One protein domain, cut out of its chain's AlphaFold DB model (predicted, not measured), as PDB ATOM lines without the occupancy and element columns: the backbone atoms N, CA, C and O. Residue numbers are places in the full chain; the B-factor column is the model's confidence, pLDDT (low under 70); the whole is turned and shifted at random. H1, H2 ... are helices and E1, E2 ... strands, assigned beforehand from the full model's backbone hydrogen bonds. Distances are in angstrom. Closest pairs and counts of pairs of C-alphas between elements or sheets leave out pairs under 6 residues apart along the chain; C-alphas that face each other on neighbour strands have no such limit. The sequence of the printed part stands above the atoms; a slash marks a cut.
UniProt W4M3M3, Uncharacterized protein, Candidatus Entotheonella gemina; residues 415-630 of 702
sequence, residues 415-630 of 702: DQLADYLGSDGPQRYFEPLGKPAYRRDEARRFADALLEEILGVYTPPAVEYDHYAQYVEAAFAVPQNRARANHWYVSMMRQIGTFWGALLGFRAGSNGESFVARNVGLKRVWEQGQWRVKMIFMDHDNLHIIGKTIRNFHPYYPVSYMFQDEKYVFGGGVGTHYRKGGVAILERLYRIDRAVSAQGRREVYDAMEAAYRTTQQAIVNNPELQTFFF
ATOM      1  N   ASP A 415      25.435 -31.261 -29.547       96.31
ATOM      2  CA  ASP A 415      24.668 -32.356 -28.952       96.31
ATOM      3  C   ASP A 415      25.422 -33.017 -27.793       96.31
ATOM      4  O   ASP A 415      24.861 -33.163 -26.706       96.31
ATOM      5  N   GLN A 416      26.704 -33.324 -27.991       97.00
ATOM      6  CA  GLN A 416      27.566 -33.902 -26.966       97.00
ATOM      7  C   GLN A 416      27.744 -32.965 -25.778       97.00
ATOM      8  O   GLN A 416      27.553 -33.391 -24.647       97.00
ATOM      9  N   LEU A 417      28.026 -31.681 -26.010       98.31
ATOM     10  CA  LEU A 417      28.132 -30.673 -24.953       98.31
ATOM     11  C   LEU A 417      26.857 -30.604 -24.101       98.31
ATOM     12  O   LEU A 417      26.927 -30.579 -22.871       98.31
ATOM     13  N   ALA A 418      25.686 -30.596 -24.742       97.25
ATOM     14  CA  ALA A 418      24.408 -30.528 -24.039       97.25
ATOM     15  C   ALA A 418      24.077 -31.810 -23.261       97.25
ATOM     16  O   ALA A 418      23.387 -31.743 -22.238       97.25
ATOM     17  N   ASP A 419      24.546 -32.962 -23.732       96.56
ATOM     18  CA  ASP A 419      24.405 -34.233 -23.029       96.56
ATOM     19  C   ASP A 419      25.413 -34.370 -21.881       96.56
ATOM     20  O   ASP A 419      25.037 -34.793 -20.787       96.56
ATOM     21  N   TYR A 420      26.660 -33.955 -22.092       98.31
ATOM     22  CA  TYR A 420      27.746 -34.012 -21.117       98.31
ATOM     23  C   TYR A 420      27.564 -33.047 -19.948       98.31
ATOM     24  O   TYR A 420      27.919 -33.398 -18.833       98.31
ATOM     25  N   LEU A 421      26.952 -31.880 -20.159       98.44
ATOM     26  CA  LEU A 421      26.574 -30.971 -19.067       98.44
ATOM     27  C   LEU A 421      25.201 -31.300 -18.444       98.44
ATOM     28  O   LEU A 421      24.733 -30.589 -17.549       98.44
ATOM     29  N   GLY A 422      24.540 -32.367 -18.908       97.50
ATOM     30  CA  GLY A 422      23.332 -32.922 -18.297       97.50
ATOM     31  C   GLY A 422      23.618 -33.701 -17.006       97.50
ATOM     32  O   GLY A 422      24.765 -33.982 -16.677       97.50
ATOM     33  N   SER A 423      22.570 -34.092 -16.271       97.00
ATOM     34  CA  SER A 423      22.707 -34.826 -14.997       97.00
ATOM     35  C   SER A 423      23.517 -36.118 -15.119       97.00
ATOM     36  O   SER A 423      24.341 -36.402 -14.255       97.00
ATOM     37  N   ASP A 424      23.312 -36.848 -16.215       97.06
ATOM     38  CA  ASP A 424      23.931 -38.155 -16.475       97.06
ATOM     39  C   ASP A 424      25.213 -38.018 -17.311       97.06
ATOM     40  O   ASP A 424      25.761 -39.006 -17.801       97.06
ATOM     41  N   GLY A 425      25.677 -36.786 -17.521       97.50
ATOM     42  CA  GLY A 425      26.804 -36.463 -18.384       97.50
ATOM     43  C   GLY A 425      28.075 -37.254 -18.068       97.50
ATOM     44  O   GLY A 425      28.609 -37.896 -18.975       97.50
ATOM     45  N   PRO A 426      28.528 -37.306 -16.799       97.88
ATOM     46  CA  PRO A 426      29.692 -38.094 -16.421       97.88
ATOM     47  C   PRO A 426      29.521 -39.581 -16.729       97.88
ATOM     48  O   PRO A 426      30.451 -40.194 -17.236       97.88
ATOM     49  N   GLN A 427      28.336 -40.164 -16.509       97.50
ATOM     50  CA  GLN A 427      28.093 -41.560 -16.878       97.50
ATOM     51  C   GLN A 427      28.226 -41.758 -18.391       97.50
ATOM     52  O   GLN A 427      28.982 -42.620 -18.830       97.50
ATOM     53  N   ARG A 428      27.564 -40.913 -19.193       96.69
ATOM     54  CA  ARG A 428      27.628 -40.974 -20.664       96.69
ATOM     55  C   ARG A 428      29.043 -40.818 -21.215       96.69
ATOM     56  O   ARG A 428      29.321 -41.311 -22.303       96.69
ATOM     57  N   TYR A 429      29.910 -40.115 -20.494       97.38
ATOM     58  CA  TYR A 429      31.298 -39.916 -20.877       97.38
ATOM     59  C   TYR A 429      32.218 -41.033 -20.372       97.38
ATOM     60  O   TYR A 429      32.927 -41.633 -21.170       97.38
ATOM     61  N   PHE A 430      32.211 -41.350 -19.077       97.50
ATOM     62  CA  PHE A 430      33.164 -42.287 -18.477       97.50
ATOM     63  C   PHE A 430      32.821 -43.764 -18.720       97.50
ATOM     64  O   PHE A 430      33.734 -44.587 -18.808       97.50
ATOM     65  N   GLU A 431      31.543 -44.127 -18.873       95.88
ATOM     66  CA  GLU A 431      31.142 -45.521 -19.106       95.88
ATOM     67  C   GLU A 431      31.698 -46.072 -20.437       95.88
ATOM     68  O   GLU A 431      32.372 -47.106 -20.396       95.88
ATOM     69  N   PRO A 432      31.584 -45.372 -21.589       93.88
ATOM     70  CA  PRO A 432      32.247 -45.789 -22.830       93.88
ATOM     71  C   PRO A 432      33.781 -45.835 -22.761       93.88
ATOM     72  O   PRO A 432      34.408 -46.480 -23.597       93.88
ATOM     73  N   LEU A 433      34.394 -45.165 -21.778       93.69
ATOM     74  CA  LEU A 433      35.840 -45.204 -21.526       93.69
ATOM     75  C   LEU A 433      36.256 -46.389 -20.639       93.69
ATOM     76  O   LEU A 433      37.411 -46.460 -20.219       93.69
ATOM     77  N   GLY A 434      35.329 -47.294 -20.303       93.44
ATOM     78  CA  GLY A 434      35.587 -48.413 -19.396       93.44
ATOM     79  C   GLY A 434      35.732 -47.989 -17.931       93.44
ATOM     80  O   GLY A 434      36.282 -48.741 -17.130       93.44
ATOM     81  N   LYS A 435      35.243 -46.794 -17.566       91.94
ATOM     82  CA  LYS A 435      35.288 -46.237 -16.204       91.94
ATOM     83  C   LYS A 435      33.873 -45.998 -15.646       91.94
ATOM     84  O   LYS A 435      33.514 -44.859 -15.359       91.94
ATOM     85  N   PRO A 436      33.044 -47.041 -15.458       84.12
ATOM     86  CA  PRO A 436      31.671 -46.865 -14.970       84.12
ATOM     87  C   PRO A 436      31.606 -46.288 -13.542       84.12
ATOM     88  O   PRO A 436      30.622 -45.649 -13.184       84.12
ATOM     89  N   ALA A 437      32.656 -46.483 -12.736       89.88
ATOM     90  CA  ALA A 437      32.795 -45.910 -11.400       89.88
ATOM     91  C   ALA A 437      33.818 -44.762 -11.419       89.88
ATOM     92  O   ALA A 437      35.012 -44.986 -11.227       89.88
ATOM     93  N   TYR A 438      33.347 -43.541 -11.672       93.44
ATOM     94  CA  TYR A 438      34.152 -42.318 -11.604       93.44
ATOM     95  C   TYR A 438      34.025 -41.647 -10.229       93.44
ATOM     96  O   TYR A 438      32.977 -41.689  -9.580       93.44
ATOM     97  N   ARG A 439      35.103 -41.002  -9.775       93.94
ATOM     98  CA  ARG A 439      35.126 -40.199  -8.548       93.94
ATOM     99  C   ARG A 439      34.379 -38.886  -8.767       93.94
ATOM    100  O   ARG A 439      34.347 -38.328  -9.864       93.94
ATOM    101  N   ARG A 440      33.852 -38.328  -7.680       94.88
ATOM    102  CA  ARG A 440      33.175 -37.028  -7.692       94.88
ATOM    103  C   ARG A 440      34.065 -35.901  -8.247       94.88
ATOM    104  O   ARG A 440      33.597 -35.107  -9.057       94.88
ATOM    105  N   ASP A 441      35.354 -35.895  -7.913       94.12
ATOM    106  CA  ASP A 441      36.311 -34.910  -8.442       94.12
ATOM    107  C   ASP A 441      36.668 -35.120  -9.919       94.12
ATOM    108  O   ASP A 441      37.028 -34.167 -10.608       94.12
ATOM    109  N   GLU A 442      36.564 -36.346 -10.441       95.75
ATOM    110  CA  GLU A 442      36.706 -36.596 -11.883       95.75
ATOM    111  C   GLU A 442      35.501 -36.027 -12.637       95.75
ATOM    112  O   GLU A 442      35.672 -35.347 -13.649       95.75
ATOM    113  N   ALA A 443      34.290 -36.217 -12.101       97.31
ATOM    114  CA  ALA A 443      33.086 -35.596 -12.643       97.31
ATOM    115  C   ALA A 443      33.163 -34.061 -12.587       97.31
ATOM    116  O   ALA A 443      32.800 -33.400 -13.557       97.31
ATOM    117  N   ARG A 444      33.689 -33.474 -11.504       97.75
ATOM    118  CA  ARG A 444      33.926 -32.023 -11.424       97.75
ATOM    119  C   ARG A 444      34.881 -31.529 -12.505       97.75
ATOM    120  O   ARG A 444      34.515 -30.639 -13.260       97.75
ATOM    121  N   ARG A 445      36.076 -32.124 -12.611       97.00
ATOM    122  CA  ARG A 445      37.082 -31.745 -13.619       97.00
ATOM    123  C   ARG A 445      36.537 -31.866 -15.040       97.00
ATOM    124  O   ARG A 445      36.827 -31.026 -15.888       97.00
ATOM    125  N   PHE A 446      35.707 -32.879 -15.280       98.12
ATOM    126  CA  PHE A 446      34.978 -33.031 -16.531       98.12
ATOM    127  C   PHE A 446      34.024 -31.853 -16.800       98.12
ATOM    128  O   PHE A 446      34.083 -31.279 -17.882       98.12
ATOM    129  N   ALA A 447      33.203 -31.432 -15.826       98.50
ATOM    130  CA  ALA A 447      32.401 -30.206 -15.960       98.50
ATOM    131  C   ALA A 447      33.272 -28.970 -16.210       98.50
ATOM    132  O   ALA A 447      32.959 -28.189 -17.103       98.50
ATOM    133  N   ASP A 448      34.360 -28.806 -15.458       98.06
ATOM    134  CA  ASP A 448      35.242 -27.642 -15.558       98.06
ATOM    135  C   ASP A 448      35.838 -27.504 -16.962       98.06
ATOM    136  O   ASP A 448      35.825 -26.411 -17.525       98.06
ATOM    137  N   ALA A 449      36.286 -28.611 -17.566       97.25
ATOM    138  CA  ALA A 449      36.809 -28.623 -18.929       97.25
ATOM    139  C   ALA A 449      35.756 -28.200 -19.972       97.25
ATOM    140  O   ALA A 449      36.065 -27.441 -20.890       97.25
ATOM    141  N   LEU A 450      34.509 -28.657 -19.822       98.44
ATOM    142  CA  LEU A 450      33.404 -28.303 -20.723       98.44
ATOM    143  C   LEU A 450      32.963 -26.844 -20.543       98.44
ATOM    144  O   LEU A 450      32.728 -26.141 -21.524       98.44
ATOM    145  N   LEU A 451      32.851 -26.387 -19.294       98.44
ATOM    146  CA  LEU A 451      32.450 -25.022 -18.950       98.44
ATOM    147  C   LEU A 451      33.494 -24.004 -19.403       98.44
ATOM    148  O   LEU A 451      33.133 -22.946 -19.911       98.44
ATOM    149  N   GLU A 452      34.777 -24.328 -19.273       96.62
ATOM    150  CA  GLU A 452      35.862 -23.522 -19.826       96.62
ATOM    151  C   GLU A 452      35.719 -23.354 -21.345       96.62
ATOM    152  O   GLU A 452      35.845 -22.238 -21.851       96.62
ATOM    153  N   GLU A 453      35.384 -24.429 -22.064       97.69
ATOM    154  CA  GLU A 453      35.225 -24.399 -23.518       97.69
ATOM    155  C   GLU A 453      34.043 -23.520 -23.967       97.69
ATOM    156  O   GLU A 453      34.173 -22.740 -24.910       97.69
ATOM    157  N   ILE A 454      32.895 -23.600 -23.282       98.38
ATOM    158  CA  ILE A 454      31.681 -22.864 -23.684       98.38
ATOM    159  C   ILE A 454      31.574 -21.460 -23.076       98.38
ATOM    160  O   ILE A 454      30.763 -20.662 -23.535       98.38
ATOM    161  N   LEU A 455      32.342 -21.132 -22.032       98.00
ATOM    162  CA  LEU A 455      32.320 -19.801 -21.403       98.00
ATOM    163  C   LEU A 455      33.519 -18.931 -21.786       98.00
ATOM    164  O   LEU A 455      33.513 -17.732 -21.489       98.00
ATOM    165  N   GLY A 456      34.546 -19.506 -22.416       95.31
ATOM    166  CA  GLY A 456      35.790 -18.830 -22.792       95.31
ATOM    167  C   GLY A 456      36.704 -18.537 -21.598       95.31
ATOM    168  O   GLY A 456      37.896 -18.804 -21.652       95.31
ATOM    169  N   VAL A 457      36.161 -18.031 -20.492       93.62
ATOM    170  CA  VAL A 457      36.827 -17.956 -19.186       93.62
ATOM    171  C   VAL A 457      35.836 -18.439 -18.138       93.62
ATOM    172  O   VAL A 457      34.705 -17.953 -18.066       93.62
ATOM    173  N   TYR A 458      36.257 -19.382 -17.306       95.31
ATOM    174  CA  TYR A 458      35.391 -20.042 -16.338       95.31
ATOM    175  C   TYR A 458      35.891 -19.835 -14.906       95.31
ATOM    176  O   TYR A 458      37.085 -19.927 -14.627       95.31
ATOM    177  N   THR A 459      34.957 -19.549 -14.001       96.69
ATOM    178  CA  THR A 459      35.211 -19.391 -12.567       96.69
ATOM    179  C   THR A 459      34.494 -20.505 -11.799       96.69
ATOM    180  O   THR A 459      33.262 -20.495 -11.773       96.69
ATOM    181  N   PRO A 460      35.203 -21.462 -11.176       96.62
ATOM    182  CA  PRO A 460      34.556 -22.532 -10.422       96.62
ATOM    183  C   PRO A 460      33.680 -22.001  -9.277       96.62
ATOM    184  O   PRO A 460      34.058 -21.022  -8.627       96.62
ATOM    185  N   PRO A 461      32.518 -22.617  -8.995       97.69
ATOM    186  CA  PRO A 461      31.704 -22.243  -7.849       97.69
ATOM    187  C   PRO A 461      32.373 -22.687  -6.540       97.69
ATOM    188  O   PRO A 461      32.821 -23.824  -6.412       97.69
ATOM    189  N   ALA A 462      32.381 -21.809  -5.537       95.06
ATOM    190  CA  ALA A 462      32.856 -22.116  -4.186       95.06
ATOM    191  C   ALA A 462      31.729 -22.738  -3.341       95.06
ATOM    192  O   ALA A 462      31.267 -22.142  -2.370       95.06
ATOM    193  N   VAL A 463      31.233 -23.907  -3.759       95.38
ATOM    194  CA  VAL A 463      30.157 -24.621  -3.057       95.38
ATOM    195  C   VAL A 463      30.501 -26.087  -2.846       95.38
ATOM    196  O   VAL A 463      31.119 -26.734  -3.695       95.38
ATOM    197  N   GLU A 464      30.015 -26.636  -1.741       94.88
ATOM    198  CA  GLU A 464      29.822 -28.074  -1.633       94.88
ATOM    199  C   GLU A 464      28.613 -28.490  -2.485       94.88
ATOM    200  O   GLU A 464      27.678 -27.720  -2.709       94.88
ATOM    201  N   TYR A 465      28.650 -29.709  -3.007       96.38
ATOM    202  CA  TYR A 465      27.598 -30.278  -3.844       96.38
ATOM    203  C   TYR A 465      27.447 -31.762  -3.510       96.38
ATOM    204  O   TYR A 465      28.350 -32.342  -2.936       96.38
ATOM    205  N   ASP A 466      26.353 -32.415  -3.860       95.38
ATOM    206  CA  ASP A 466      26.195 -33.856  -3.611       95.38
ATOM    207  C   ASP A 466      26.349 -34.660  -4.900       95.38
ATOM    208  O   ASP A 466      26.869 -35.775  -4.906       95.38
ATOM    209  N   HIS A 467      25.954 -34.065  -6.025       95.88
ATOM    210  CA  HIS A 467      25.979 -34.707  -7.331       95.88
ATOM    211  C   HIS A 467      26.332 -33.723  -8.451       95.88
ATOM    212  O   HIS A 467      26.223 -32.503  -8.311       95.88
ATOM    213  N   TYR A 468      26.726 -34.270  -9.603       97.88
ATOM    214  CA  TYR A 468      27.208 -33.513 -10.761       97.88
ATOM    215  C   TYR A 468      26.266 -32.380 -11.199       97.88
ATOM    216  O   TYR A 468      26.705 -31.249 -11.398       97.88
ATOM    217  N   ALA A 469      24.957 -32.647 -11.284       98.06
ATOM    218  CA  ALA A 469      23.987 -31.635 -11.709       98.06
ATOM    219  C   ALA A 469      23.971 -30.386 -10.804       98.06
ATOM    220  O   ALA A 469      23.897 -29.274 -11.325       98.06
ATOM    221  N   GLN A 470      24.109 -30.560  -9.482       98.19
ATOM    222  CA  GLN A 470      24.165 -29.454  -8.524       98.19
ATOM    223  C   GLN A 470      25.441 -28.625  -8.710       98.19
ATOM    224  O   GLN A 470      25.386 -27.401  -8.634       98.19
ATOM    225  N   TYR A 471      26.576 -29.270  -9.011       98.56
ATOM    226  CA  TYR A 471      27.815 -28.558  -9.330       98.56
ATOM    227  C   TYR A 471      27.660 -27.678 -10.573       98.56
ATOM    228  O   TYR A 471      27.971 -26.490 -10.534       98.56
ATOM    229  N   VAL A 472      27.124 -28.236 -11.665       98.62
ATOM    230  CA  VAL A 472      26.901 -27.481 -12.909       98.62
ATOM    231  C   VAL A 472      25.904 -26.336 -12.680       98.62
ATOM    232  O   VAL A 472      26.094 -25.239 -13.198       98.62
ATOM    233  N   GLU A 473      24.853 -26.548 -11.887       98.56
ATOM    234  CA  GLU A 473      23.912 -25.488 -11.503       98.56
ATOM    235  C   GLU A 473      24.586 -24.360 -10.730       98.56
ATOM    236  O   GLU A 473      24.434 -23.193 -11.095       98.56
ATOM    237  N   ALA A 474      25.385 -24.701  -9.720       98.62
ATOM    238  CA  ALA A 474      26.147 -23.726  -8.957       98.62
ATOM    239  C   ALA A 474      27.152 -22.969  -9.835       98.62
ATOM    240  O   ALA A 474      27.294 -21.754  -9.699       98.62
ATOM    241  N   ALA A 475      27.793 -23.649 -10.787       98.56
ATOM    242  CA  ALA A 475      28.716 -23.033 -11.728       98.56
ATOM    243  C   ALA A 475      28.032 -21.954 -12.582       98.56
ATOM    244  O   ALA A 475      28.578 -20.863 -12.738       98.56
ATOM    245  N   PHE A 476      26.817 -22.205 -13.079       98.62
ATOM    246  CA  PHE A 476      26.030 -21.191 -13.794       98.62
ATOM    247  C   PHE A 476      25.406 -20.126 -12.881       98.62
ATOM    248  O   PHE A 476      24.981 -19.088 -13.387       98.62
ATOM    249  N   ALA A 477      25.346 -20.355 -11.566       98.44
ATOM    250  CA  ALA A 477      24.894 -19.368 -10.587       98.44
ATOM    251  C   ALA A 477      25.989 -18.351 -10.209       98.44
ATOM    252  O   ALA A 477      25.664 -17.266  -9.726       98.44
ATOM    253  N   VAL A 478      27.271 -18.653 -10.465       98.56
ATOM    254  CA  VAL A 478      28.370 -17.682 -10.316       98.56
ATOM    255  C   VAL A 478      28.107 -16.480 -11.239       98.56
ATOM    256  O   VAL A 478      27.996 -16.674 -12.455       98.56
ATOM    257  N   PRO A 479      28.036 -15.233 -10.723       98.44
ATOM    258  CA  PRO A 479      27.617 -14.070 -11.512       98.44
ATOM    259  C   PRO A 479      28.419 -13.855 -12.802       98.44
ATOM    260  O   PRO A 479      27.848 -13.569 -13.854       98.44
ATOM    261  N   GLN A 480      29.739 -14.047 -12.745       98.00
ATOM    262  CA  GLN A 480      30.639 -13.907 -13.890       98.00
ATOM    263  C   GLN A 480      30.340 -14.956 -14.969       98.00
ATOM    264  O   GLN A 480      30.241 -14.620 -16.149       98.00
ATOM    265  N   ASN A 481      30.135 -16.217 -14.575       98.56
ATOM    266  CA  ASN A 481      29.781 -17.286 -15.509       98.56
ATOM    267  C   ASN A 481      28.393 -17.056 -16.106       98.56
ATOM    268  O   ASN A 481      28.211 -17.240 -17.308       98.56
ATOM    269  N   ARG A 482      27.425 -16.602 -15.300       98.62
ATOM    270  CA  ARG A 482      26.073 -16.293 -15.773       98.62
ATOM    271  C   ARG A 482      26.079 -15.197 -16.835       98.62
ATOM    272  O   ARG A 482      25.417 -15.342 -17.866       98.62
ATOM    273  N   ALA A 483      26.839 -14.128 -16.594       98.62
ATOM    274  CA  ALA A 483      27.013 -13.028 -17.536       98.62
ATOM    275  C   ALA A 483      27.664 -13.504 -18.844       98.62
ATOM    276  O   ALA A 483      27.137 -13.225 -19.921       98.62
ATOM    277  N   ARG A 484      28.748 -14.291 -18.757       98.38
ATOM    278  CA  ARG A 484      29.417 -14.887 -19.929       98.38
ATOM    279  C   ARG A 484      28.490 -15.811 -20.708       98.38
ATOM    280  O   ARG A 484      28.412 -15.703 -21.921       98.38
ATOM    281  N   ALA A 485      27.740 -16.668 -20.028       98.75
ATOM    282  CA  ALA A 485      26.805 -17.585 -20.664       98.75
ATOM    283  C   ALA A 485      25.687 -16.846 -21.423       98.75
ATOM    284  O   ALA A 485      25.352 -17.224 -22.542       98.75
ATOM    285  N   ASN A 486      25.147 -15.758 -20.860       98.81
ATOM    286  CA  ASN A 486      24.167 -14.914 -21.555       98.81
ATOM    287  C   ASN A 486      24.788 -14.208 -22.767       98.81
ATOM    288  O   ASN A 486      24.198 -14.204 -23.847       98.81
ATOM    289  N   HIS A 487      25.984 -13.641 -22.591       98.69
ATOM    290  CA  HIS A 487      26.729 -12.977 -23.657       98.69
ATOM    291  C   HIS A 487      27.027 -13.932 -24.821       98.69
ATOM    292  O   HIS A 487      26.687 -13.637 -25.968       98.69
ATOM    293  N   TRP A 488      27.606 -15.100 -24.530       98.56
ATOM    294  CA  TRP A 488      27.971 -16.075 -25.551       98.56
ATOM    295  C   TRP A 488      26.756 -16.704 -26.207       98.56
ATOM    296  O   TRP A 488      26.776 -16.850 -27.422       98.56
ATOM    297  N   TYR A 489      25.667 -16.973 -25.480       98.81
ATOM    298  CA  TYR A 489      24.417 -17.393 -26.112       98.81
ATOM    299  C   TYR A 489      23.958 -16.382 -27.172       98.81
ATOM    300  O   TYR A 489      23.747 -16.762 -28.320       98.81
ATOM    301  N   VAL A 490      23.871 -15.091 -26.834       98.88
ATOM    302  CA  VAL A 490      23.472 -14.050 -27.797       98.88
ATOM    303  C   VAL A 490      24.459 -13.955 -28.970       98.88
ATOM    304  O   VAL A 490      24.038 -13.829 -30.118       98.88
ATOM    305  N   SER A 491      25.763 -14.084 -28.712       98.62
ATOM    306  CA  SER A 491      26.789 -14.128 -29.762       98.62
ATOM    307  C   SER A 491      26.628 -15.337 -30.696       98.62
ATOM    308  O   SER A 491      26.687 -15.180 -31.914       98.62
ATOM    309  N   MET A 492      26.360 -16.535 -30.161       98.69
ATOM    310  CA  MET A 492      26.113 -17.749 -30.955       98.69
ATOM    311  C   MET A 492      24.857 -17.600 -31.813       98.69
ATOM    312  O   MET A 492      24.854 -17.964 -32.985       98.69
ATOM    313  N   MET A 493      23.804 -17.011 -31.246       98.81
ATOM    314  CA  MET A 493      22.575 -16.682 -31.959       98.81
ATOM    315  C   MET A 493      22.862 -15.731 -33.134       98.81
ATOM    316  O   MET A 493      22.480 -16.012 -34.269       98.81
ATOM    317  N   ARG A 494      23.644 -14.671 -32.915       98.81
ATOM    318  CA  ARG A 494      24.104 -13.794 -34.000       98.81
ATOM    319  C   ARG A 494      24.904 -14.554 -35.066       98.81
ATOM    320  O   ARG A 494      24.647 -14.359 -36.247       98.81
ATOM    321  N   GLN A 495      25.832 -15.435 -34.681       98.62
ATOM    322  CA  GLN A 495      26.643 -16.226 -35.623       98.62
ATOM    323  C   GLN A 495      25.790 -17.178 -36.480       98.62
ATOM    324  O   GLN A 495      26.004 -17.249 -37.690       98.62
ATOM    325  N   ILE A 496      24.784 -17.839 -35.892       98.69
ATOM    326  CA  ILE A 496      23.784 -18.634 -36.630       98.69
ATOM    327  C   ILE A 496      23.041 -17.755 -37.636       98.69
ATOM    328  O   ILE A 496      22.925 -18.127 -38.802       98.69
ATOM    329  N   GLY A 497      22.550 -16.594 -37.187       98.62
ATOM    330  CA  GLY A 497      21.837 -15.642 -38.033       98.62
ATOM    331  C   GLY A 497      22.684 -15.188 -39.217       98.62
ATOM    332  O   GLY A 497      22.251 -15.331 -40.357       98.62
ATOM    333  N   THR A 498      23.915 -14.736 -38.970       98.75
ATOM    334  CA  THR A 498      24.838 -14.294 -40.024       98.75
ATOM    335  C   THR A 498      25.140 -15.413 -41.018       98.75
ATOM    336  O   THR A 498      24.995 -15.215 -42.223       98.75
ATOM    337  N   PHE A 499      25.524 -16.600 -40.535       98.62
ATOM    338  CA  PHE A 499      25.894 -17.714 -41.408       98.62
ATOM    339  C   PHE A 499      24.712 -18.190 -42.256       98.62
ATOM    340  O   PHE A 499      24.820 -18.310 -43.477       98.62
ATOM    341  N   TRP A 500      23.550 -18.408 -41.635       98.50
ATOM    342  CA  TRP A 500      22.382 -18.885 -42.363       98.50
ATOM    343  C   TRP A 500      21.784 -17.809 -43.277       98.50
ATOM    344  O   TRP A 500      21.428 -18.109 -44.413       98.50
ATOM    345  N   GLY A 501      21.755 -16.544 -42.844       98.50
ATOM    346  CA  GLY A 501      21.355 -15.412 -43.683       98.50
ATOM    347  C   GLY A 501      22.221 -15.276 -44.935       98.50
ATOM    348  O   GLY A 501      21.684 -15.069 -46.024       98.50
ATOM    349  N   ALA A 502      23.535 -15.490 -44.810       98.44
ATOM    350  CA  ALA A 502      24.439 -15.533 -45.955       98.44
ATOM    351  C   ALA A 502      24.085 -16.679 -46.919       98.44
ATOM    352  O   ALA A 502      23.945 -16.443 -48.118       98.44
ATOM    353  N   LEU A 503      23.845 -17.899 -46.414       98.06
ATOM    354  CA  LEU A 503      23.400 -19.028 -47.245       98.06
ATOM    355  C   LEU A 503      22.089 -18.720 -47.981       98.06
ATOM    356  O   LEU A 503      22.010 -18.912 -49.195       98.06
ATOM    357  N   LEU A 504      21.088 -18.168 -47.290       97.81
ATOM    358  CA  LEU A 504      19.830 -17.742 -47.911       97.81
ATOM    359  C   LEU A 504      20.071 -16.694 -49.014       97.81
ATOM    360  O   LEU A 504      19.452 -16.765 -50.080       97.81
ATOM    361  N   GLY A 505      21.001 -15.759 -48.789       97.12
ATOM    362  CA  GLY A 505      21.397 -14.724 -49.748       97.12
ATOM    363  C   GLY A 505      22.076 -15.294 -50.996       97.12
ATOM    364  O   GLY A 505      21.766 -14.869 -52.109       97.12
ATOM    365  N   PHE A 506      22.920 -16.317 -50.829       96.19
ATOM    366  CA  PHE A 506      23.538 -17.081 -51.923       96.19
ATOM    367  C   PHE A 506      22.565 -18.014 -52.650       96.19
ATOM    368  O   PHE A 506      22.949 -18.670 -53.617       96.19
ATOM    369  N   ARG A 507      21.310 -18.107 -52.191       95.38
ATOM    370  CA  ARG A 507      20.350 -19.137 -52.610       95.38
ATOM    371  C   ARG A 507      20.861 -20.556 -52.357       95.38
ATOM    372  O   ARG A 507      20.578 -21.462 -53.136       95.38
ATOM    373  N   ALA A 508      21.599 -20.740 -51.271       95.31
ATOM    374  CA  ALA A 508      22.208 -21.994 -50.873       95.31
ATOM    375  C   ALA A 508      21.434 -22.698 -49.750       95.31
ATOM    376  O   ALA A 508      20.700 -22.065 -48.991       95.31
ATOM    377  N   GLY A 509      21.621 -24.013 -49.631       95.94
ATOM    378  CA  GLY A 509      21.085 -24.811 -48.528       95.94
ATOM    379  C   GLY A 509      21.858 -26.114 -48.342       95.94
ATOM    380  O   GLY A 509      22.462 -26.608 -49.296       95.94
ATOM    381  N   SER A 510      21.848 -26.655 -47.121       95.75
ATOM    382  CA  SER A 510      22.628 -27.849 -46.738       95.75
ATOM    383  C   SER A 510      21.789 -29.101 -46.469       95.75
ATOM    384  O   SER A 510      22.318 -30.136 -46.063       95.75
ATOM    385  N   ASN A 511      20.466 -29.005 -46.649       95.00
ATOM    386  CA  ASN A 511      19.502 -30.036 -46.240       95.00
ATOM    387  C   ASN A 511      19.618 -30.415 -44.750       95.00
ATOM    388  O   ASN A 511      19.280 -31.527 -44.339       95.00
ATOM    389  N   GLY A 512      20.122 -29.490 -43.942       93.88
ATOM    390  CA  GLY A 512      20.376 -29.635 -42.526       93.88
ATOM    391  C   GLY A 512      21.764 -30.109 -42.124       93.88
ATOM    392  O   GLY A 512      22.088 -29.967 -40.947       93.88
ATOM    393  N   GLU A 513      22.583 -30.658 -43.025       93.69
ATOM    394  CA  GLU A 513      23.849 -31.297 -42.623       93.69
ATOM    395  C   GLU A 513      24.845 -30.303 -42.014       93.69
ATOM    396  O   GLU A 513      25.529 -30.647 -41.054       93.69
ATOM    397  N   SER A 514      24.837 -29.039 -42.449       96.75
ATOM    398  CA  SER A 514      25.694 -28.006 -41.851       96.75
ATOM    399  C   SER A 514      25.152 -27.443 -40.532       96.75
ATOM    400  O   SER A 514      25.865 -26.720 -39.850       96.75
ATOM    401  N   PHE A 515      23.906 -27.755 -40.156       97.69
ATOM    402  CA  PHE A 515      23.243 -27.234 -38.948       97.69
ATOM    403  C   PHE A 515      22.854 -28.314 -37.935       97.69
ATOM    404  O   PHE A 515      22.386 -27.994 -36.838       97.69
ATOM    405  N   VAL A 516      23.008 -29.597 -38.268       95.62
ATOM    406  CA  VAL A 516      22.738 -30.677 -37.320       95.62
ATOM    407  C   VAL A 516      23.715 -30.584 -36.152       95.62
ATOM    408  O   VAL A 516      24.907 -30.382 -36.338       95.62
ATOM    409  N   ALA A 517      23.218 -30.739 -34.926       96.81
ATOM    410  CA  ALA A 517      23.990 -30.454 -33.716       96.81
ATOM    411  C   ALA A 517      25.322 -31.227 -33.603       96.81
ATOM    412  O   ALA A 517      26.299 -30.663 -33.123       96.81
ATOM    413  N   ARG A 518      25.394 -32.462 -34.123       95.62
ATOM    414  CA  ARG A 518      26.640 -33.255 -34.217       95.62
ATOM    415  C   ARG A 518      27.707 -32.649 -35.146       95.62
ATOM    416  O   ARG A 518      28.883 -32.987 -35.054       95.62
ATOM    417  N   ASN A 519      27.297 -31.767 -36.053       96.88
ATOM    418  CA  ASN A 519      28.135 -31.101 -37.049       96.88
ATOM    419  C   ASN A 519      28.368 -29.622 -36.708       96.88
ATOM    420  O   ASN A 519      29.086 -28.933 -37.421       96.88
ATOM    421  N   VAL A 520      27.826 -29.131 -35.591       98.31
ATOM    422  CA  VAL A 520      28.084 -27.775 -35.098       98.31
ATOM    423  C   VAL A 520      28.932 -27.870 -33.840       98.31
ATOM    424  O   VAL A 520      28.521 -28.460 -32.843       98.31
ATOM    425  N   GLY A 521      30.131 -27.304 -33.895       98.06
ATOM    426  CA  GLY A 521      31.074 -27.272 -32.785       98.06
ATOM    427  C   GLY A 521      31.085 -25.916 -32.096       98.06
ATOM    428  O   GLY A 521      30.904 -24.884 -32.744       98.06
ATOM    429  N   LEU A 522      31.331 -25.917 -30.789       98.56
ATOM    430  CA  LEU A 522      31.774 -24.728 -30.065       98.56
ATOM    431  C   LEU A 522      33.267 -24.839 -29.805       98.56
ATOM    432  O   LEU A 522      33.770 -25.930 -29.548       98.56
ATOM    433  N   LYS A 523      33.984 -23.725 -29.887       98.12
ATOM    434  CA  LYS A 523      35.413 -23.704 -29.595       98.12
ATOM    435  C   LYS A 523      35.771 -22.472 -28.787       98.12
ATOM    436  O   LYS A 523      35.410 -21.356 -29.174       98.12
ATOM    437  N   ARG A 524      36.502 -22.677 -27.695       97.81
ATOM    438  CA  ARG A 524      37.219 -21.611 -27.001       97.81
ATOM    439  C   ARG A 524      38.453 -21.264 -27.822       97.81
ATOM    440  O   ARG A 524      39.302 -22.127 -28.017       97.81
ATOM    441  N   VAL A 525      38.549 -20.013 -28.261       98.06
ATOM    442  CA  VAL A 525      39.647 -19.524 -29.103       98.06
ATOM    443  C   VAL A 525      40.313 -18.289 -28.510       98.06
ATOM    444  O   VAL A 525      39.645 -17.487 -27.853       98.06
ATOM    445  N   TRP A 526      41.612 -18.123 -28.743       98.19
ATOM    446  CA  TRP A 526      42.330 -16.885 -28.453       98.19
ATOM    447  C   TRP A 526      42.301 -16.007 -29.702       98.19
ATOM    448  O   TRP A 526      42.861 -16.360 -30.734       98.19
ATOM    449  N   GLU A 527      41.606 -14.874 -29.646       97.31
ATOM    450  CA  GLU A 527      41.468 -13.984 -30.799       97.31
ATOM    451  C   GLU A 527      41.344 -12.532 -30.353       97.31
ATOM    452  O   GLU A 527      40.529 -12.209 -29.489       97.31
ATOM    453  N   GLN A 528      42.088 -11.643 -31.019       97.06
ATOM    454  CA  GLN A 528      42.128 -10.213 -30.710       97.06
ATOM    455  C   GLN A 528      42.433  -9.973 -29.224       97.06
ATOM    456  O   GLN A 528      41.696  -9.255 -28.541       97.06
ATOM    457  N   GLY A 529      43.477 -10.644 -28.733       97.38
ATOM    458  CA  GLY A 529      44.002 -10.464 -27.383       97.38
ATOM    459  C   GLY A 529      43.104 -10.979 -26.261       97.38
ATOM    460  O   GLY A 529      43.310 -10.596 -25.120       97.38
ATOM    461  N   GLN A 530      42.087 -11.802 -26.552       97.25
ATOM    462  CA  GLN A 530      41.170 -12.303 -25.525       97.25
ATOM    463  C   GLN A 530      40.619 -13.700 -25.836       97.25
ATOM    464  O   GLN A 530      40.494 -14.110 -26.993       97.25
ATOM    465  N   TRP A 531      40.204 -14.414 -24.787       97.56
ATOM    466  CA  TRP A 531      39.480 -15.678 -24.921       97.56
ATOM    467  C   TRP A 531      38.035 -15.437 -25.371       97.56
ATOM    468  O   TRP A 531      37.264 -14.745 -24.702       97.56
ATOM    469  N   ARG A 532      37.647 -16.064 -26.480       97.81
ATOM    470  CA  ARG A 532      36.304 -16.001 -27.070       97.81
ATOM    471  C   ARG A 532      35.728 -17.390 -27.276       97.81
ATOM    472  O   ARG A 532      36.448 -18.381 -27.242       97.81
ATOM    473  N   VAL A 533      34.425 -17.448 -27.531       98.44
ATOM    474  CA  VAL A 533      33.743 -18.671 -27.962       98.44
ATOM    475  C   VAL A 533      33.261 -18.469 -29.390       98.44
ATOM    476  O   VAL A 533      32.592 -17.475 -29.688       98.44
ATOM    477  N   LYS A 534      33.603 -19.402 -30.277       98.19
ATOM    478  CA  LYS A 534      33.169 -19.411 -31.675       98.19
ATOM    479  C   LYS A 534      32.310 -20.625 -31.978       98.19
ATOM    480  O   LYS A 534      32.545 -21.710 -31.447       98.19
ATOM    481  N   MET A 535      31.342 -20.421 -32.863       98.31
ATOM    482  CA  MET A 535      30.630 -21.502 -33.522       98.31
ATOM    483  C   MET A 535      31.379 -21.905 -34.786       98.31
ATOM    484  O   MET A 535      31.838 -21.049 -35.539       98.31
ATOM    485  N   ILE A 536      31.476 -23.208 -35.016       98.50
ATOM    486  CA  ILE A 536      32.073 -23.786 -36.213       98.50
ATOM    487  C   ILE A 536      31.042 -24.725 -36.835       98.50
ATOM    488  O   ILE A 536      30.641 -25.709 -36.210       98.50
ATOM    489  N   PHE A 537      30.617 -24.427 -38.059       98.50
ATOM    490  CA  PHE A 537      29.758 -25.297 -38.854       98.50
ATOM    491  C   PHE A 537      30.652 -26.254 -39.636       98.50
ATOM    492  O   PHE A 537      31.543 -25.836 -40.369       98.50
ATOM    493  N   MET A 538      30.460 -27.546 -39.438       96.69
ATOM    494  CA  MET A 538      31.245 -28.594 -40.078       96.69
ATOM    495  C   MET A 538      30.316 -29.429 -40.947       96.69
ATOM    496  O   MET A 538      29.099 -29.340 -40.816       96.69
ATOM    497  N   ASP A 539      30.896 -30.266 -41.803       92.50
ATOM    498  CA  ASP A 539      30.154 -31.188 -42.664       92.50
ATOM    499  C   ASP A 539      29.237 -30.466 -43.673       92.50
ATOM    500  O   ASP A 539      28.077 -30.111 -43.438       92.50
ATOM    501  N   HIS A 540      29.808 -30.224 -44.850       94.69
ATOM    502  CA  HIS A 540      29.146 -29.542 -45.967       94.69
ATOM    503  C   HIS A 540      28.878 -30.496 -47.137       94.69
ATOM    504  O   HIS A 540      28.760 -30.071 -48.287       94.69
ATOM    505  N   ASP A 541      28.780 -31.795 -46.850       89.12
ATOM    506  CA  ASP A 541      28.638 -32.864 -47.842       89.12
ATOM    507  C   ASP A 541      27.311 -32.819 -48.625       89.12
ATOM    508  O   ASP A 541      27.190 -33.438 -49.681       89.12
ATOM    509  N   ASN A 542      26.343 -32.028 -48.157       92.06
ATOM    510  CA  ASN A 542      25.098 -31.751 -48.861       92.06
ATOM    511  C   ASN A 542      24.793 -30.252 -49.015       92.06
ATOM    512  O   ASN A 542      23.637 -29.860 -49.176       92.06
ATOM    513  N   LEU A 543      25.824 -29.402 -48.966       94.44
ATOM    514  CA  LEU A 543      25.710 -27.977 -49.269       94.44
ATOM    515  C   LEU A 543      25.647 -27.748 -50.785       94.44
ATOM    516  O   LEU A 543      26.542 -28.153 -51.524       94.44
ATOM    517  N   HIS A 544      24.617 -27.033 -51.237       92.75
ATOM    518  CA  HIS A 544      24.451 -26.623 -52.635       92.75
ATOM    519  C   HIS A 544      24.352 -25.106 -52.727       92.75
ATOM    520  O   HIS A 544      23.524 -24.511 -52.045       92.75
ATOM    521  N   ILE A 545      25.156 -24.490 -53.598       92.00
ATOM    522  CA  ILE A 545      25.121 -23.051 -53.901       92.00
ATOM    523  C   ILE A 545      24.606 -22.879 -55.334       92.00
ATOM    524  O   ILE A 545      25.246 -23.318 -56.295       92.00
ATOM    525  N   ILE A 546      23.425 -22.279 -55.483       87.75
ATOM    526  CA  ILE A 546      22.745 -22.161 -56.779       87.75
ATOM    527  C   ILE A 546      23.318 -20.995 -57.591       87.75
ATOM    528  O   ILE A 546      23.895 -20.059 -57.051       87.75
ATOM    529  N   GLY A 547      23.183 -21.068 -58.917       79.81
ATOM    530  CA  GLY A 547      23.715 -20.062 -59.837       79.81
ATOM    531  C   GLY A 547      25.144 -20.338 -60.297       79.81
ATOM    532  O   GLY A 547      25.602 -19.661 -61.209       79.81
ATOM    533  N   LYS A 548      25.818 -21.352 -59.733       78.50
ATOM    534  CA  LYS A 548      27.134 -21.832 -60.186       78.50
ATOM    535  C   LYS A 548      27.037 -22.949 -61.228       78.50
ATOM    536  O   LYS A 548      27.724 -22.925 -62.240       78.50
ATOM    537  N   THR A 549      26.221 -23.966 -60.957       76.38
ATOM    538  CA  THR A 549      26.090 -25.167 -61.806       76.38
ATOM    539  C   THR A 549      24.864 -25.115 -62.710       76.38
ATOM    540  O   THR A 549      24.835 -25.756 -63.756       76.38
ATOM    541  N   ILE A 550      23.867 -24.306 -62.340       81.25
ATOM    542  CA  ILE A 550      22.616 -24.149 -63.076       81.25
ATOM    543  C   ILE A 550      22.433 -22.676 -63.440       81.25
ATOM    544  O   ILE A 550      22.524 -21.801 -62.579       81.25
ATOM    545  N   ARG A 551      22.164 -22.409 -64.726       84.88
ATOM    546  CA  ARG A 551      22.047 -21.054 -65.301       84.88
ATOM    547  C   ARG A 551      20.963 -20.202 -64.637       84.88
ATOM    548  O   ARG A 551      21.103 -18.982 -64.543       84.88
ATOM    549  N   ASN A 552      19.878 -20.846 -64.222       87.50
ATOM    550  CA  ASN A 552      18.735 -20.207 -63.587       87.50
ATOM    551  C   ASN A 552      18.581 -20.702 -62.149       87.50
ATOM    552  O   ASN A 552      18.963 -21.824 -61.819       87.50
ATOM    553  N   PHE A 553      17.968 -19.881 -61.300       91.69
ATOM    554  CA  PHE A 553      17.521 -20.324 -59.985       91.69
ATOM    555  C   PHE A 553      16.279 -21.209 -60.146       91.69
ATOM    556  O   PHE A 553      15.219 -20.693 -60.496       91.69
ATOM    557  N   HIS A 554      16.435 -22.516 -59.926       93.44
ATOM    558  CA  HIS A 554      15.361 -23.511 -59.836       93.44
ATOM    559  C   HIS A 554      14.968 -23.657 -58.364       93.44
ATOM    560  O   HIS A 554      15.739 -24.253 -57.613       93.44
ATOM    561  N   PRO A 555      13.866 -23.041 -57.905       94.94
ATOM    562  CA  PRO A 555      13.641 -22.834 -56.481       94.94
ATOM    563  C   PRO A 555      13.272 -24.105 -55.716       94.94
ATOM    564  O   PRO A 555      13.494 -24.142 -54.510       94.94
ATOM    565  N   TYR A 556      12.739 -25.146 -56.364       95.06
ATOM    566  CA  TYR A 556      12.160 -26.289 -55.651       95.06
ATOM    567  C   TYR A 556      13.166 -26.963 -54.711       95.06
ATOM    568  O   TYR A 556      12.937 -27.082 -53.507       95.06
ATOM    569  N   TYR A 557      14.312 -27.361 -55.258       92.38
ATOM    570  CA  TYR A 557      15.366 -28.039 -54.512       92.38
ATOM    571  C   TYR A 557      16.021 -27.159 -53.425       92.38
ATOM    572  O   TYR A 557      15.963 -27.543 -52.256       92.38
ATOM    573  N   PRO A 558      16.584 -25.972 -53.723       93.44
ATOM    574  CA  PRO A 558      17.238 -25.133 -52.720       93.44
ATOM    575  C   PRO A 558      16.283 -24.664 -51.620       93.44
ATOM    576  O   PRO A 558      16.660 -24.704 -50.455       93.44
ATOM    577  N   VAL A 559      15.034 -24.296 -51.936       96.75
ATOM    578  CA  VAL A 559      14.058 -23.901 -50.904       96.75
ATOM    579  C   VAL A 559      13.711 -25.086 -50.009       96.75
ATOM    580  O   VAL A 559      13.619 -24.922 -48.794       96.75
ATOM    581  N   SER A 560      13.596 -26.296 -50.569       96.44
ATOM    582  CA  SER A 560      13.416 -27.496 -49.750       96.44
ATOM    583  C   SER A 560      14.589 -27.725 -48.788       96.44
ATOM    584  O   SER A 560      14.363 -28.129 -47.650       96.44
ATOM    585  N   TYR A 561      15.822 -27.411 -49.202       96.31
ATOM    586  CA  TYR A 561      17.028 -27.574 -48.386       96.31
ATOM    587  C   TYR A 561      17.105 -26.515 -47.291       96.31
ATOM    588  O   TYR A 561      17.322 -26.867 -46.136       96.31
ATOM    589  N   MET A 562      16.820 -25.254 -47.625       97.12
ATOM    590  CA  MET A 562      16.705 -24.153 -46.661       97.12
ATOM    591  C   MET A 562      15.619 -24.427 -45.612       97.12
ATOM    592  O   MET A 562      15.794 -24.137 -44.430       97.12
ATOM    593  N   PHE A 563      14.497 -25.019 -46.028       96.94
ATOM    594  CA  PHE A 563      13.437 -25.440 -45.116       96.94
ATOM    595  C   PHE A 563      13.884 -26.569 -44.178       96.94
ATOM    596  O   PHE A 563      13.460 -26.613 -43.025       96.94
ATOM    597  N   GLN A 564      14.730 -27.498 -44.634       96.38
ATOM    598  CA  GLN A 564      15.311 -28.492 -43.728       96.38
ATOM    599  C   GLN A 564      16.347 -27.853 -42.803       96.38
ATOM    600  O   GLN A 564      16.284 -28.116 -41.606       96.38
ATOM    601  N   ASP A 565      17.218 -26.971 -43.310       97.69
ATOM    602  CA  ASP A 565      18.178 -26.202 -42.503       97.69
ATOM    603  C   ASP A 565      17.471 -25.504 -41.329       97.69
ATOM    604  O   ASP A 565      17.882 -25.667 -40.181       97.69
ATOM    605  N   GLU A 566      16.331 -24.845 -41.583       97.50
ATOM    606  CA  GLU A 566      15.500 -24.224 -40.542       97.50
ATOM    607  C   GLU A 566      15.172 -25.189 -39.399       97.50
ATOM    608  O   GLU A 566      15.262 -24.826 -38.225       97.50
ATOM    609  N   LYS A 567      14.772 -26.422 -39.715       96.50
ATOM    610  CA  LYS A 567      14.373 -27.401 -38.697       96.50
ATOM    611  C   LYS A 567      15.546 -27.836 -37.837       96.50
ATOM    612  O   LYS A 567      15.342 -28.150 -36.667       96.50
ATOM    613  N   TYR A 568      16.756 -27.857 -38.383       96.50
ATOM    614  CA  TYR A 568      17.956 -28.124 -37.593       96.50
ATOM    615  C   TYR A 568      18.407 -26.896 -36.802       96.50
ATOM    616  O   TYR A 568      18.925 -27.058 -35.701       96.50
ATOM    617  N   VAL A 569      18.130 -25.681 -37.276       97.69
ATOM    618  CA  VAL A 569      18.384 -24.444 -36.524       97.69
ATOM    619  C   VAL A 569      17.393 -24.281 -35.364       97.69
ATOM    620  O   VAL A 569      17.793 -24.238 -34.201       97.69
ATOM    621  N   PHE A 570      16.090 -24.232 -35.644       97.38
ATOM    622  CA  PHE A 570      15.051 -23.882 -34.667       97.38
ATOM    623  C   PHE A 570      14.306 -25.077 -34.063       97.38
ATOM    624  O   PHE A 570      13.674 -24.936 -33.015       97.38
ATOM    625  N   GLY A 571      14.410 -26.257 -34.669       95.38
ATOM    626  CA  GLY A 571      13.619 -27.431 -34.310       95.38
ATOM    627  C   GLY A 571      12.358 -27.554 -35.159       95.38
ATOM    628  O   GLY A 571      11.888 -26.596 -35.767       95.38
ATOM    629  N   GLY A 572      11.799 -28.759 -35.213       92.19
ATOM    630  CA  GLY A 572      10.582 -29.024 -35.975       92.19
ATOM    631  C   GLY A 572      10.388 -30.495 -36.323       92.19
ATOM    632  O   GLY A 572      11.209 -31.355 -35.997       92.19
ATOM    633  N   GLY A 573       9.273 -30.789 -36.994       85.62
ATOM    634  CA  GLY A 573       8.976 -32.129 -37.498       85.62
ATOM    635  C   GLY A 573       9.834 -32.484 -38.716       85.62
ATOM    636  O   GLY A 573       9.719 -31.852 -39.771       85.62
ATOM    637  N   VAL A 574      10.667 -33.516 -38.595       74.00
ATOM    638  CA  VAL A 574      11.413 -34.135 -39.701       74.00
ATOM    639  C   VAL A 574      10.875 -35.553 -39.885       74.00
ATOM    640  O   VAL A 574      11.144 -36.445 -39.080       74.00
ATOM    641  N   GLY A 575      10.060 -35.753 -40.922       78.38
ATOM    642  CA  GLY A 575       9.286 -36.984 -41.079       78.38
ATOM    643  C   GLY A 575       8.301 -37.161 -39.922       78.38
ATOM    644  O   GLY A 575       7.524 -36.257 -39.625       78.38
ATOM    645  N   THR A 576       8.351 -38.308 -39.247       75.94
ATOM    646  CA  THR A 576       7.489 -38.635 -38.097       75.94
ATOM    647  C   THR A 576       8.096 -38.244 -36.746       75.94
ATOM    648  O   THR A 576       7.541 -38.597 -35.708       75.94
ATOM    649  N   HIS A 577       9.260 -37.585 -36.715       80.06
ATOM    650  CA  HIS A 577       9.992 -37.306 -35.476       80.06
ATOM    651  C   HIS A 577      10.160 -35.801 -35.271       80.06
ATOM    652  O   HIS A 577      10.541 -35.073 -36.188       80.06
ATOM    653  N   TYR A 578       9.901 -35.334 -34.050       88.69
ATOM    654  CA  TYR A 578      10.228 -33.970 -33.651       88.69
ATOM    655  C   TYR A 578      11.704 -33.893 -33.265       88.69
ATOM    656  O   TYR A 578      12.165 -34.653 -32.411       88.69
ATOM    657  N   ARG A 579      12.448 -32.971 -33.879       87.00
ATOM    658  CA  ARG A 579      13.859 -32.735 -33.565       87.00
ATOM    659  C   ARG A 579      14.028 -31.413 -32.830       87.00
ATOM    660  O   ARG A 579      13.412 -30.411 -33.189       87.00
ATOM    661  N   LYS A 580      14.886 -31.416 -31.809       92.69
ATOM    662  CA  LYS A 580      15.370 -30.184 -31.179       92.69
ATOM    663  C   LYS A 580      16.401 -29.552 -32.111       92.69
ATOM    664  O   LYS A 580      17.331 -30.240 -32.521       92.69
ATOM    665  N   GLY A 581      16.221 -28.278 -32.442       95.81
ATOM    666  CA  GLY A 581      17.209 -27.531 -33.214       95.81
ATOM    667  C   GLY A 581      18.352 -27.007 -32.346       95.81
ATOM    668  O   GLY A 581      18.250 -26.998 -31.114       95.81
ATOM    669  N   GLY A 582      19.413 -26.528 -32.993       97.50
ATOM    670  CA  GLY A 582      20.582 -25.924 -32.358       97.50
ATOM    671  C   GLY A 582      20.223 -24.812 -31.370       97.50
ATOM    672  O   GLY A 582      20.780 -24.773 -30.280       97.50
ATOM    673  N   VAL A 583      19.217 -23.981 -31.670       98.00
ATOM    674  CA  VAL A 583      18.755 -22.914 -30.760       98.00
ATOM    675  C   VAL A 583      18.267 -23.476 -29.424       98.00
ATOM    676  O   VAL A 583      18.684 -23.004 -28.369       98.00
ATOM    677  N   ALA A 584      17.427 -24.513 -29.447       97.69
ATOM    678  CA  ALA A 584      16.919 -25.137 -28.224       97.69
ATOM    679  C   ALA A 584      18.030 -25.870 -27.448       97.69
ATOM    680  O   ALA A 584      18.001 -25.947 -26.218       97.69
ATOM    681  N   ILE A 585      19.017 -26.415 -28.165       98.31
ATOM    682  CA  ILE A 585      20.194 -27.046 -27.563       98.31
ATOM    683  C   ILE A 585      21.053 -25.995 -26.855       98.31
ATOM    684  O   ILE A 585      21.405 -26.206 -25.700       98.31
ATOM    685  N   LEU A 586      21.312 -24.845 -27.483       98.62
ATOM    686  CA  LEU A 586      22.042 -23.726 -26.880       98.62
ATOM    687  C   LEU A 586      21.311 -23.147 -25.663       98.62
ATOM    688  O   LEU A 586      21.941 -22.889 -24.641       98.62
ATOM    689  N   GLU A 587      19.985 -22.981 -25.736       98.38
ATOM    690  CA  GLU A 587      19.167 -22.531 -24.598       98.38
ATOM    691  C   GLU A 587      19.342 -23.458 -23.384       98.38
ATOM    692  O   GLU A 587      19.538 -22.985 -22.262       98.38
ATOM    693  N   ARG A 588      19.327 -24.781 -23.611       97.50
ATOM    694  CA  ARG A 588      19.574 -25.788 -22.568       97.50
ATOM    695  C   ARG A 588      21.017 -25.742 -22.071       97.50
ATOM    696  O   ARG A 588      21.228 -25.714 -20.863       97.50
ATOM    697  N   LEU A 589      21.978 -25.740 -22.993       98.06
ATOM    698  CA  LEU A 589      23.415 -25.769 -22.721       98.06
ATOM    699  C   LEU A 589      23.834 -24.612 -21.811       98.06
ATOM    700  O   LEU A 589      24.488 -24.826 -20.797       98.06
ATOM    701  N   TYR A 590      23.393 -23.395 -22.136       98.50
ATOM    702  CA  TYR A 590      23.710 -22.189 -21.375       98.50
ATOM    703  C   TYR A 590      22.707 -21.887 -20.250       98.50
ATOM    704  O   TYR A 590      22.873 -20.886 -19.553       98.50
ATOM    705  N   ARG A 591      21.668 -22.708 -20.043       97.94
ATOM    706  CA  ARG A 591      20.613 -22.498 -19.026       97.94
ATOM    707  C   ARG A 591      19.977 -21.104 -19.120       97.94
ATOM    708  O   ARG A 591      19.975 -20.341 -18.155       97.94
ATOM    709  N   ILE A 592      19.527 -20.752 -20.318       98.19
ATOM    710  CA  ILE A 592      19.079 -19.403 -20.670       98.19
ATOM    711  C   ILE A 592      17.639 -19.162 -20.217       98.19
ATOM    712  O   ILE A 592      16.755 -19.989 -20.437       98.19
ATOM    713  N   ASP A 593      17.399 -18.009 -19.591       98.12
ATOM    714  CA  ASP A 593      16.054 -17.580 -19.219       98.12
ATOM    715  C   ASP A 593      15.248 -17.063 -20.427       98.12
ATOM    716  O   ASP A 593      15.746 -16.881 -21.539       98.12
ATOM    717  N   ARG A 594      13.955 -16.800 -20.209       98.00
ATOM    718  CA  ARG A 594      13.052 -16.358 -21.281       98.00
ATOM    719  C   ARG A 594      13.428 -14.998 -21.874       98.00
ATOM    720  O   ARG A 594      13.203 -14.794 -23.064       98.00
ATOM    721  N   ALA A 595      13.952 -14.071 -21.074       98.44
ATOM    722  CA  ALA A 595      14.272 -12.724 -21.537       98.44
ATOM    723  C   ALA A 595      15.492 -12.751 -22.465       98.44
ATOM    724  O   ALA A 595      15.451 -12.185 -23.561       98.44
ATOM    725  N   VAL A 596      16.535 -13.481 -22.067       98.56
ATOM    726  CA  VAL A 596      17.750 -13.661 -22.865       98.56
ATOM    727  C   VAL A 596      17.479 -14.544 -24.088       98.56
ATOM    728  O   VAL A 596      17.963 -14.220 -25.169       98.56
ATOM    729  N   SER A 597      16.636 -15.581 -23.987       98.38
ATOM    730  CA  SER A 597      16.173 -16.354 -25.159       98.38
ATOM    731  C   SER A 597      15.451 -15.456 -26.171       98.38
ATOM    732  O   SER A 597      15.766 -15.475 -27.362       98.38
ATOM    733  N   ALA A 598      14.535 -14.596 -25.713       98.38
ATOM    734  CA  ALA A 598      13.846 -13.649 -26.586       98.38
ATOM    735  C   ALA A 598      14.812 -12.649 -27.243       98.38
ATOM    736  O   ALA A 598      14.637 -12.319 -28.416       98.38
ATOM    737  N   GLN A 599      15.839 -12.187 -26.520       98.62
ATOM    738  CA  GLN A 599      16.909 -11.369 -27.093       98.62
ATOM    739  C   GLN A 599      17.698 -12.136 -28.157       98.62
ATOM    740  O   GLN A 599      17.835 -11.639 -29.268       98.62
ATOM    741  N   GLY A 600      18.163 -13.352 -27.855       98.56
ATOM    742  CA  GLY A 600      18.904 -14.180 -28.806       98.56
ATOM    743  C   GLY A 600      18.106 -14.471 -30.078       98.56
ATOM    744  O   GLY A 600      18.649 -14.400 -31.174       98.56
ATOM    745  N   ARG A 601      16.796 -14.720 -29.969       98.12
ATOM    746  CA  ARG A 601      15.925 -14.901 -31.142       98.12
ATOM    747  C   ARG A 601      15.853 -13.656 -32.018       98.12
ATOM    748  O   ARG A 601      15.947 -13.795 -33.232       98.12
ATOM    749  N   ARG A 602      15.717 -12.462 -31.427       98.44
ATOM    750  CA  ARG A 602      15.783 -11.202 -32.191       98.44
ATOM    751  C   ARG A 602      17.126 -11.067 -32.905       98.44
ATOM    752  O   ARG A 602      17.145 -10.845 -34.103       98.44
ATOM    753  N   GLU A 603      18.221 -11.330 -32.199       98.56
ATOM    754  CA  GLU A 603      19.579 -11.224 -32.745       98.56
ATOM    755  C   GLU A 603      19.854 -12.214 -33.888       98.56
ATOM    756  O   GLU A 603      20.530 -11.844 -34.842       98.56
ATOM    757  N   VAL A 604      19.297 -13.438 -33.854       98.44
ATOM    758  CA  VAL A 604      19.329 -14.347 -35.019       98.44
ATOM    759  C   VAL A 604      18.662 -13.697 -36.227       98.44
ATOM    760  O   VAL A 604      19.240 -13.716 -37.310       98.44
ATOM    761  N   TYR A 605      17.447 -13.164 -36.072       98.31
ATOM    762  CA  TYR A 605      16.693 -12.618 -37.202       98.31
ATOM    763  C   TYR A 605      17.314 -11.325 -37.740       98.31
ATOM    764  O   TYR A 605      17.455 -11.194 -38.953       98.31
ATOM    765  N   ASP A 606      17.764 -10.429 -36.860       98.50
ATOM    766  CA  ASP A 606      18.430  -9.181 -37.242       98.50
ATOM    767  C   ASP A 606      19.741  -9.467 -37.998       98.50
ATOM    768  O   ASP A 606      19.997  -8.903 -39.065       98.50
ATOM    769  N   ALA A 607      20.558 -10.399 -37.491       98.69
ATOM    770  CA  ALA A 607      21.800 -10.806 -38.146       98.69
ATOM    771  C   ALA A 607      21.549 -11.537 -39.470       98.69
ATOM    772  O   ALA A 607      22.275 -11.326 -40.442       98.69
ATOM    773  N   MET A 608      20.498 -12.359 -39.530       98.62
ATOM    774  CA  MET A 608      20.071 -13.037 -40.751       98.62
ATOM    775  C   MET A 608      19.631 -12.047 -41.824       98.62
ATOM    776  O   MET A 608      20.071 -12.170 -42.963       98.62
ATOM    777  N   GLU A 609      18.811 -11.055 -41.473       98.31
ATOM    778  CA  GLU A 609      18.393 -10.003 -42.401       98.31
ATOM    779  C   GLU A 609      19.599  -9.221 -42.927       98.31
ATOM    780  O   GLU A 609      19.746  -9.034 -44.140       98.31
ATOM    781  N   ALA A 610      20.486  -8.796 -42.025       98.38
ATOM    782  CA  ALA A 610      21.681  -8.045 -42.381       98.38
ATOM    783  C   ALA A 610      22.597  -8.845 -43.318       98.38
ATOM    784  O   ALA A 610      23.022  -8.320 -44.353       98.38
ATOM    785  N   ALA A 611      22.866 -10.114 -42.998       98.62
ATOM    786  CA  ALA A 611      23.707 -10.973 -43.820       98.62
ATOM    787  C   ALA A 611      23.067 -11.240 -45.182       98.62
ATOM    788  O   ALA A 611      23.711 -11.019 -46.199       98.62
ATOM    789  N   TYR A 612      21.778 -11.585 -45.215       98.50
ATOM    790  CA  TYR A 612      21.023 -11.811 -46.445       98.50
ATOM    791  C   TYR A 612      21.101 -10.619 -47.409       98.50
ATOM    792  O   TYR A 612      21.464 -10.768 -48.581       98.50
ATOM    793  N   ARG A 613      20.813  -9.412 -46.903       97.56
ATOM    794  CA  ARG A 613      20.857  -8.174 -47.694       97.56
ATOM    795  C   ARG A 613      22.280  -7.869 -48.167       97.56
ATOM    796  O   ARG A 613      22.461  -7.565 -49.346       97.56
ATOM    797  N   THR A 614      23.271  -7.984 -47.278       98.38
ATOM    798  CA  THR A 614      24.694  -7.762 -47.600       98.38
ATOM    799  C   THR A 614      25.160  -8.719 -48.694       98.38
ATOM    800  O   THR A 614      25.731  -8.273 -49.686       98.38
ATOM    801  N   THR A 615      24.831 -10.008 -48.584       98.38
ATOM    802  CA  THR A 615      25.155 -11.029 -49.583       98.38
ATOM    803  C   THR A 615      24.567 -10.698 -50.944       98.38
ATOM    804  O   THR A 615      25.295 -10.644 -51.931       98.38
ATOM    805  N   GLN A 616      23.265 -10.424 -51.028       97.06
ATOM    806  CA  GLN A 616      22.654 -10.130 -52.321       97.06
ATOM    807  C   GLN A 616      23.170  -8.825 -52.935       97.06
ATOM    808  O   GLN A 616      23.318  -8.743 -54.152       97.06
ATOM    809  N   GLN A 617      23.454  -7.811 -52.114       97.62
ATOM    810  CA  GLN A 617      24.042  -6.561 -52.589       97.62
ATOM    811  C   GLN A 617      25.461  -6.779 -53.119       97.62
ATOM    812  O   GLN A 617      25.807  -6.266 -54.182       97.62
ATOM    813  N   ALA A 618      26.268  -7.570 -52.412       98.19
ATOM    814  CA  ALA A 618      27.608  -7.925 -52.844       98.19
ATOM    815  C   ALA A 618      27.581  -8.707 -54.164       98.19
ATOM    816  O   ALA A 618      28.341  -8.367 -55.062       98.19
ATOM    817  N   ILE A 619      26.677  -9.683 -54.338       97.12
ATOM    818  CA  ILE A 619      26.553 -10.432 -55.608       97.12
ATOM    819  C   ILE A 619      26.277  -9.477 -56.784       97.12
ATOM    820  O   ILE A 619      26.791  -9.672 -57.881       97.12
ATOM    821  N   VAL A 620      25.491  -8.418 -56.577       96.69
ATOM    822  CA  VAL A 620      25.158  -7.448 -57.637       96.69
ATOM    823  C   VAL A 620      26.276  -6.428 -57.888       96.69
ATOM    824  O   VAL A 620      26.410  -5.955 -59.014       96.69
ATOM    825  N   ASN A 621      27.090  -6.096 -56.885       97.69
ATOM    826  CA  ASN A 621      28.027  -4.971 -56.985       97.69
ATOM    827  C   ASN A 621      29.503  -5.351 -57.023       97.69
ATOM    828  O   ASN A 621      30.310  -4.507 -57.397       97.69
ATOM    829  N   ASN A 622      29.872  -6.560 -56.602       98.19
ATOM    830  CA  ASN A 622      31.258  -7.010 -56.576       98.19
ATOM    831  C   ASN A 622      31.551  -7.837 -57.846       98.19
ATOM    832  O   ASN A 622      31.072  -8.970 -57.942       98.19
ATOM    833  N   PRO A 623      32.338  -7.316 -58.812       97.75
ATOM    834  CA  PRO A 623      32.638  -8.029 -60.054       97.75
ATOM    835  C   PRO A 623      33.385  -9.346 -59.837       97.75
ATOM    836  O   PRO A 623      33.167 -10.290 -60.587       97.75
ATOM    837  N   GLU A 624      34.233  -9.428 -58.809       97.00
ATOM    838  CA  GLU A 624      34.940 -10.657 -58.440       97.00
ATOM    839  C   GLU A 624      33.957 -11.708 -57.922       97.00
ATOM    840  O   GLU A 624      33.973 -12.854 -58.352       97.00
ATOM    841  N   LEU A 625      33.003 -11.312 -57.077       96.38
ATOM    842  CA  LEU A 625      31.961 -12.226 -56.608       96.38
ATOM    843  C   LEU A 625      31.055 -12.716 -57.751       96.38
ATOM    844  O   LEU A 625      30.599 -13.858 -57.740       96.38
ATOM    845  N   GLN A 626      30.807 -11.880 -58.761       96.50
ATOM    846  CA  GLN A 626      29.997 -12.252 -59.923       96.50
ATOM    847  C   GLN A 626      30.615 -13.360 -60.766       96.50
ATOM    848  O   GLN A 626      29.865 -14.108 -61.388       96.50
ATOM    849  N   THR A 627      31.945 -13.522 -60.773       95.31
ATOM    850  CA  THR A 627      32.591 -14.579 -61.570       95.31
ATOM    851  C   THR A 627      32.234 -15.984 -61.088       95.31
ATOM    852  O   THR A 627      32.406 -16.948 -61.832       95.31
ATOM    853  N   PHE A 628      31.701 -16.119 -59.870       94.19
ATOM    854  CA  PHE A 628      31.230 -17.388 -59.317       94.19
ATOM    855  C   PHE A 628      29.832 -17.795 -59.807       94.19
ATOM    856  O   PHE A 628      29.433 -18.946 -59.606       94.19
ATOM    857  N   PHE A 629      29.090 -16.884 -60.443       95.38
ATOM    858  CA  PHE A 629      27.697 -17.091 -60.830       95.38
ATOM    859  C   PHE A 629      27.478 -16.871 -62.329       95.38
ATOM    860  O   PHE A 629      28.137 -16.060 -62.976       95.38
ATOM    861  N   PHE A 630      26.484 -17.550 -62.903       95.62
ATOM    862  CA  PHE A 630      26.036 -17.237 -64.258       95.62
ATOM    863  C   PHE A 630      25.495 -15.797 -64.327       95.62
ATOM    864  O   PHE A 630      24.688 -15.415 -63.475       95.62
TER     865      PHE A 630
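AT A GLANCE: This is residues 415 to 630 of the 702 residues of an uncharacterized protein of Candidatus Entotheonella gemina (UniProt W4M3M3). Two long helices, H5 and H8, run side by side along the length of an elongated body, with H6 and H7 nearly in line with each other beside them. H1 to H4 gather toward the end where H5 begins, the E1-E2 hairpin packs on H5 and the last turns of H3, and little H9 lies at the far end of H8. The printed part has 216 residues; nine named helices and four strands follow as H1 H2 H3 H4 H5 E1 E2 H6 E3 E4 H7 H8 H9. It is mostly helix, with two antiparallel two-stranded sheets, E1 - E2 and E3 - E4. It is compact, with a radius of gyration of the C-alphas of 19.8 A and spans of 63 by 39 by 29 A.

IN THESE COORDINATES: H1, residues 415 to 420, begins at C-alpha 415 (24.668, -32.356, -28.952). H2 is residues 425 to 433, H3 440 to 455, 22.0 A long, and H4 468 to 477. H5, residues 479 to 505, is 38.7 A long and ends at C-alpha 505 (21.397, -14.724, -49.748). E1, residues 520 to 527, bends by 59 degrees at residue 524; E2 is 530 to 537. H6, residues 556 to 570, is 21.3 A long. E3, 572 to 574, E4, 577 to 579, and H7, 582 to 589, follow. H8, residues 594 to 621, is 40.4 A long, and H9 is 623 to 626.

HOW THE PARTS SIT: H5 is the hub. It touches H8 the same way at a shallow tilt of 33 degrees, only just short of steep; the closest C-alphas, Gly 501 and Met 608, are 4.0 A apart. H5 and H7 only just touch, with 3 pairs of C-alphas within 8 A, closest Tyr 489 and Leu 586, 6.8 A. H7 touches H6, closest C-alphas Val 569 and Gly 582, 4.9 A, and H1, closest Ala 418 and Leu 589, 5.0 A. H1 and H2 touch only at the corner, closest Asp 419 and Gly 425, 5.7 A. H3 touches H4, closest Ala 443 and Tyr 468, 6.5 A. In the hairpin E1 and E2, N 523 and O 534 are 2.9 A apart, within hydrogen-bond range; in the hairpin E3 and E4, N 574 and O 577 are 2.9 A apart. Every O i to N i+4 pair is within range in H1, H3, H4, H5, H7 and H8, against 3 of 5 in H2 and 10 of 11 in H6; H9 is too short for such a pair.

THE WHOLE: The farthest C-alphas, Glu 464 and Arg 551, are 64.5 A apart. The printed part has no cut. The links H3 to H4, H5 to E1 and E2 to H6 are long. No printed residue is under 70 in pLDDT.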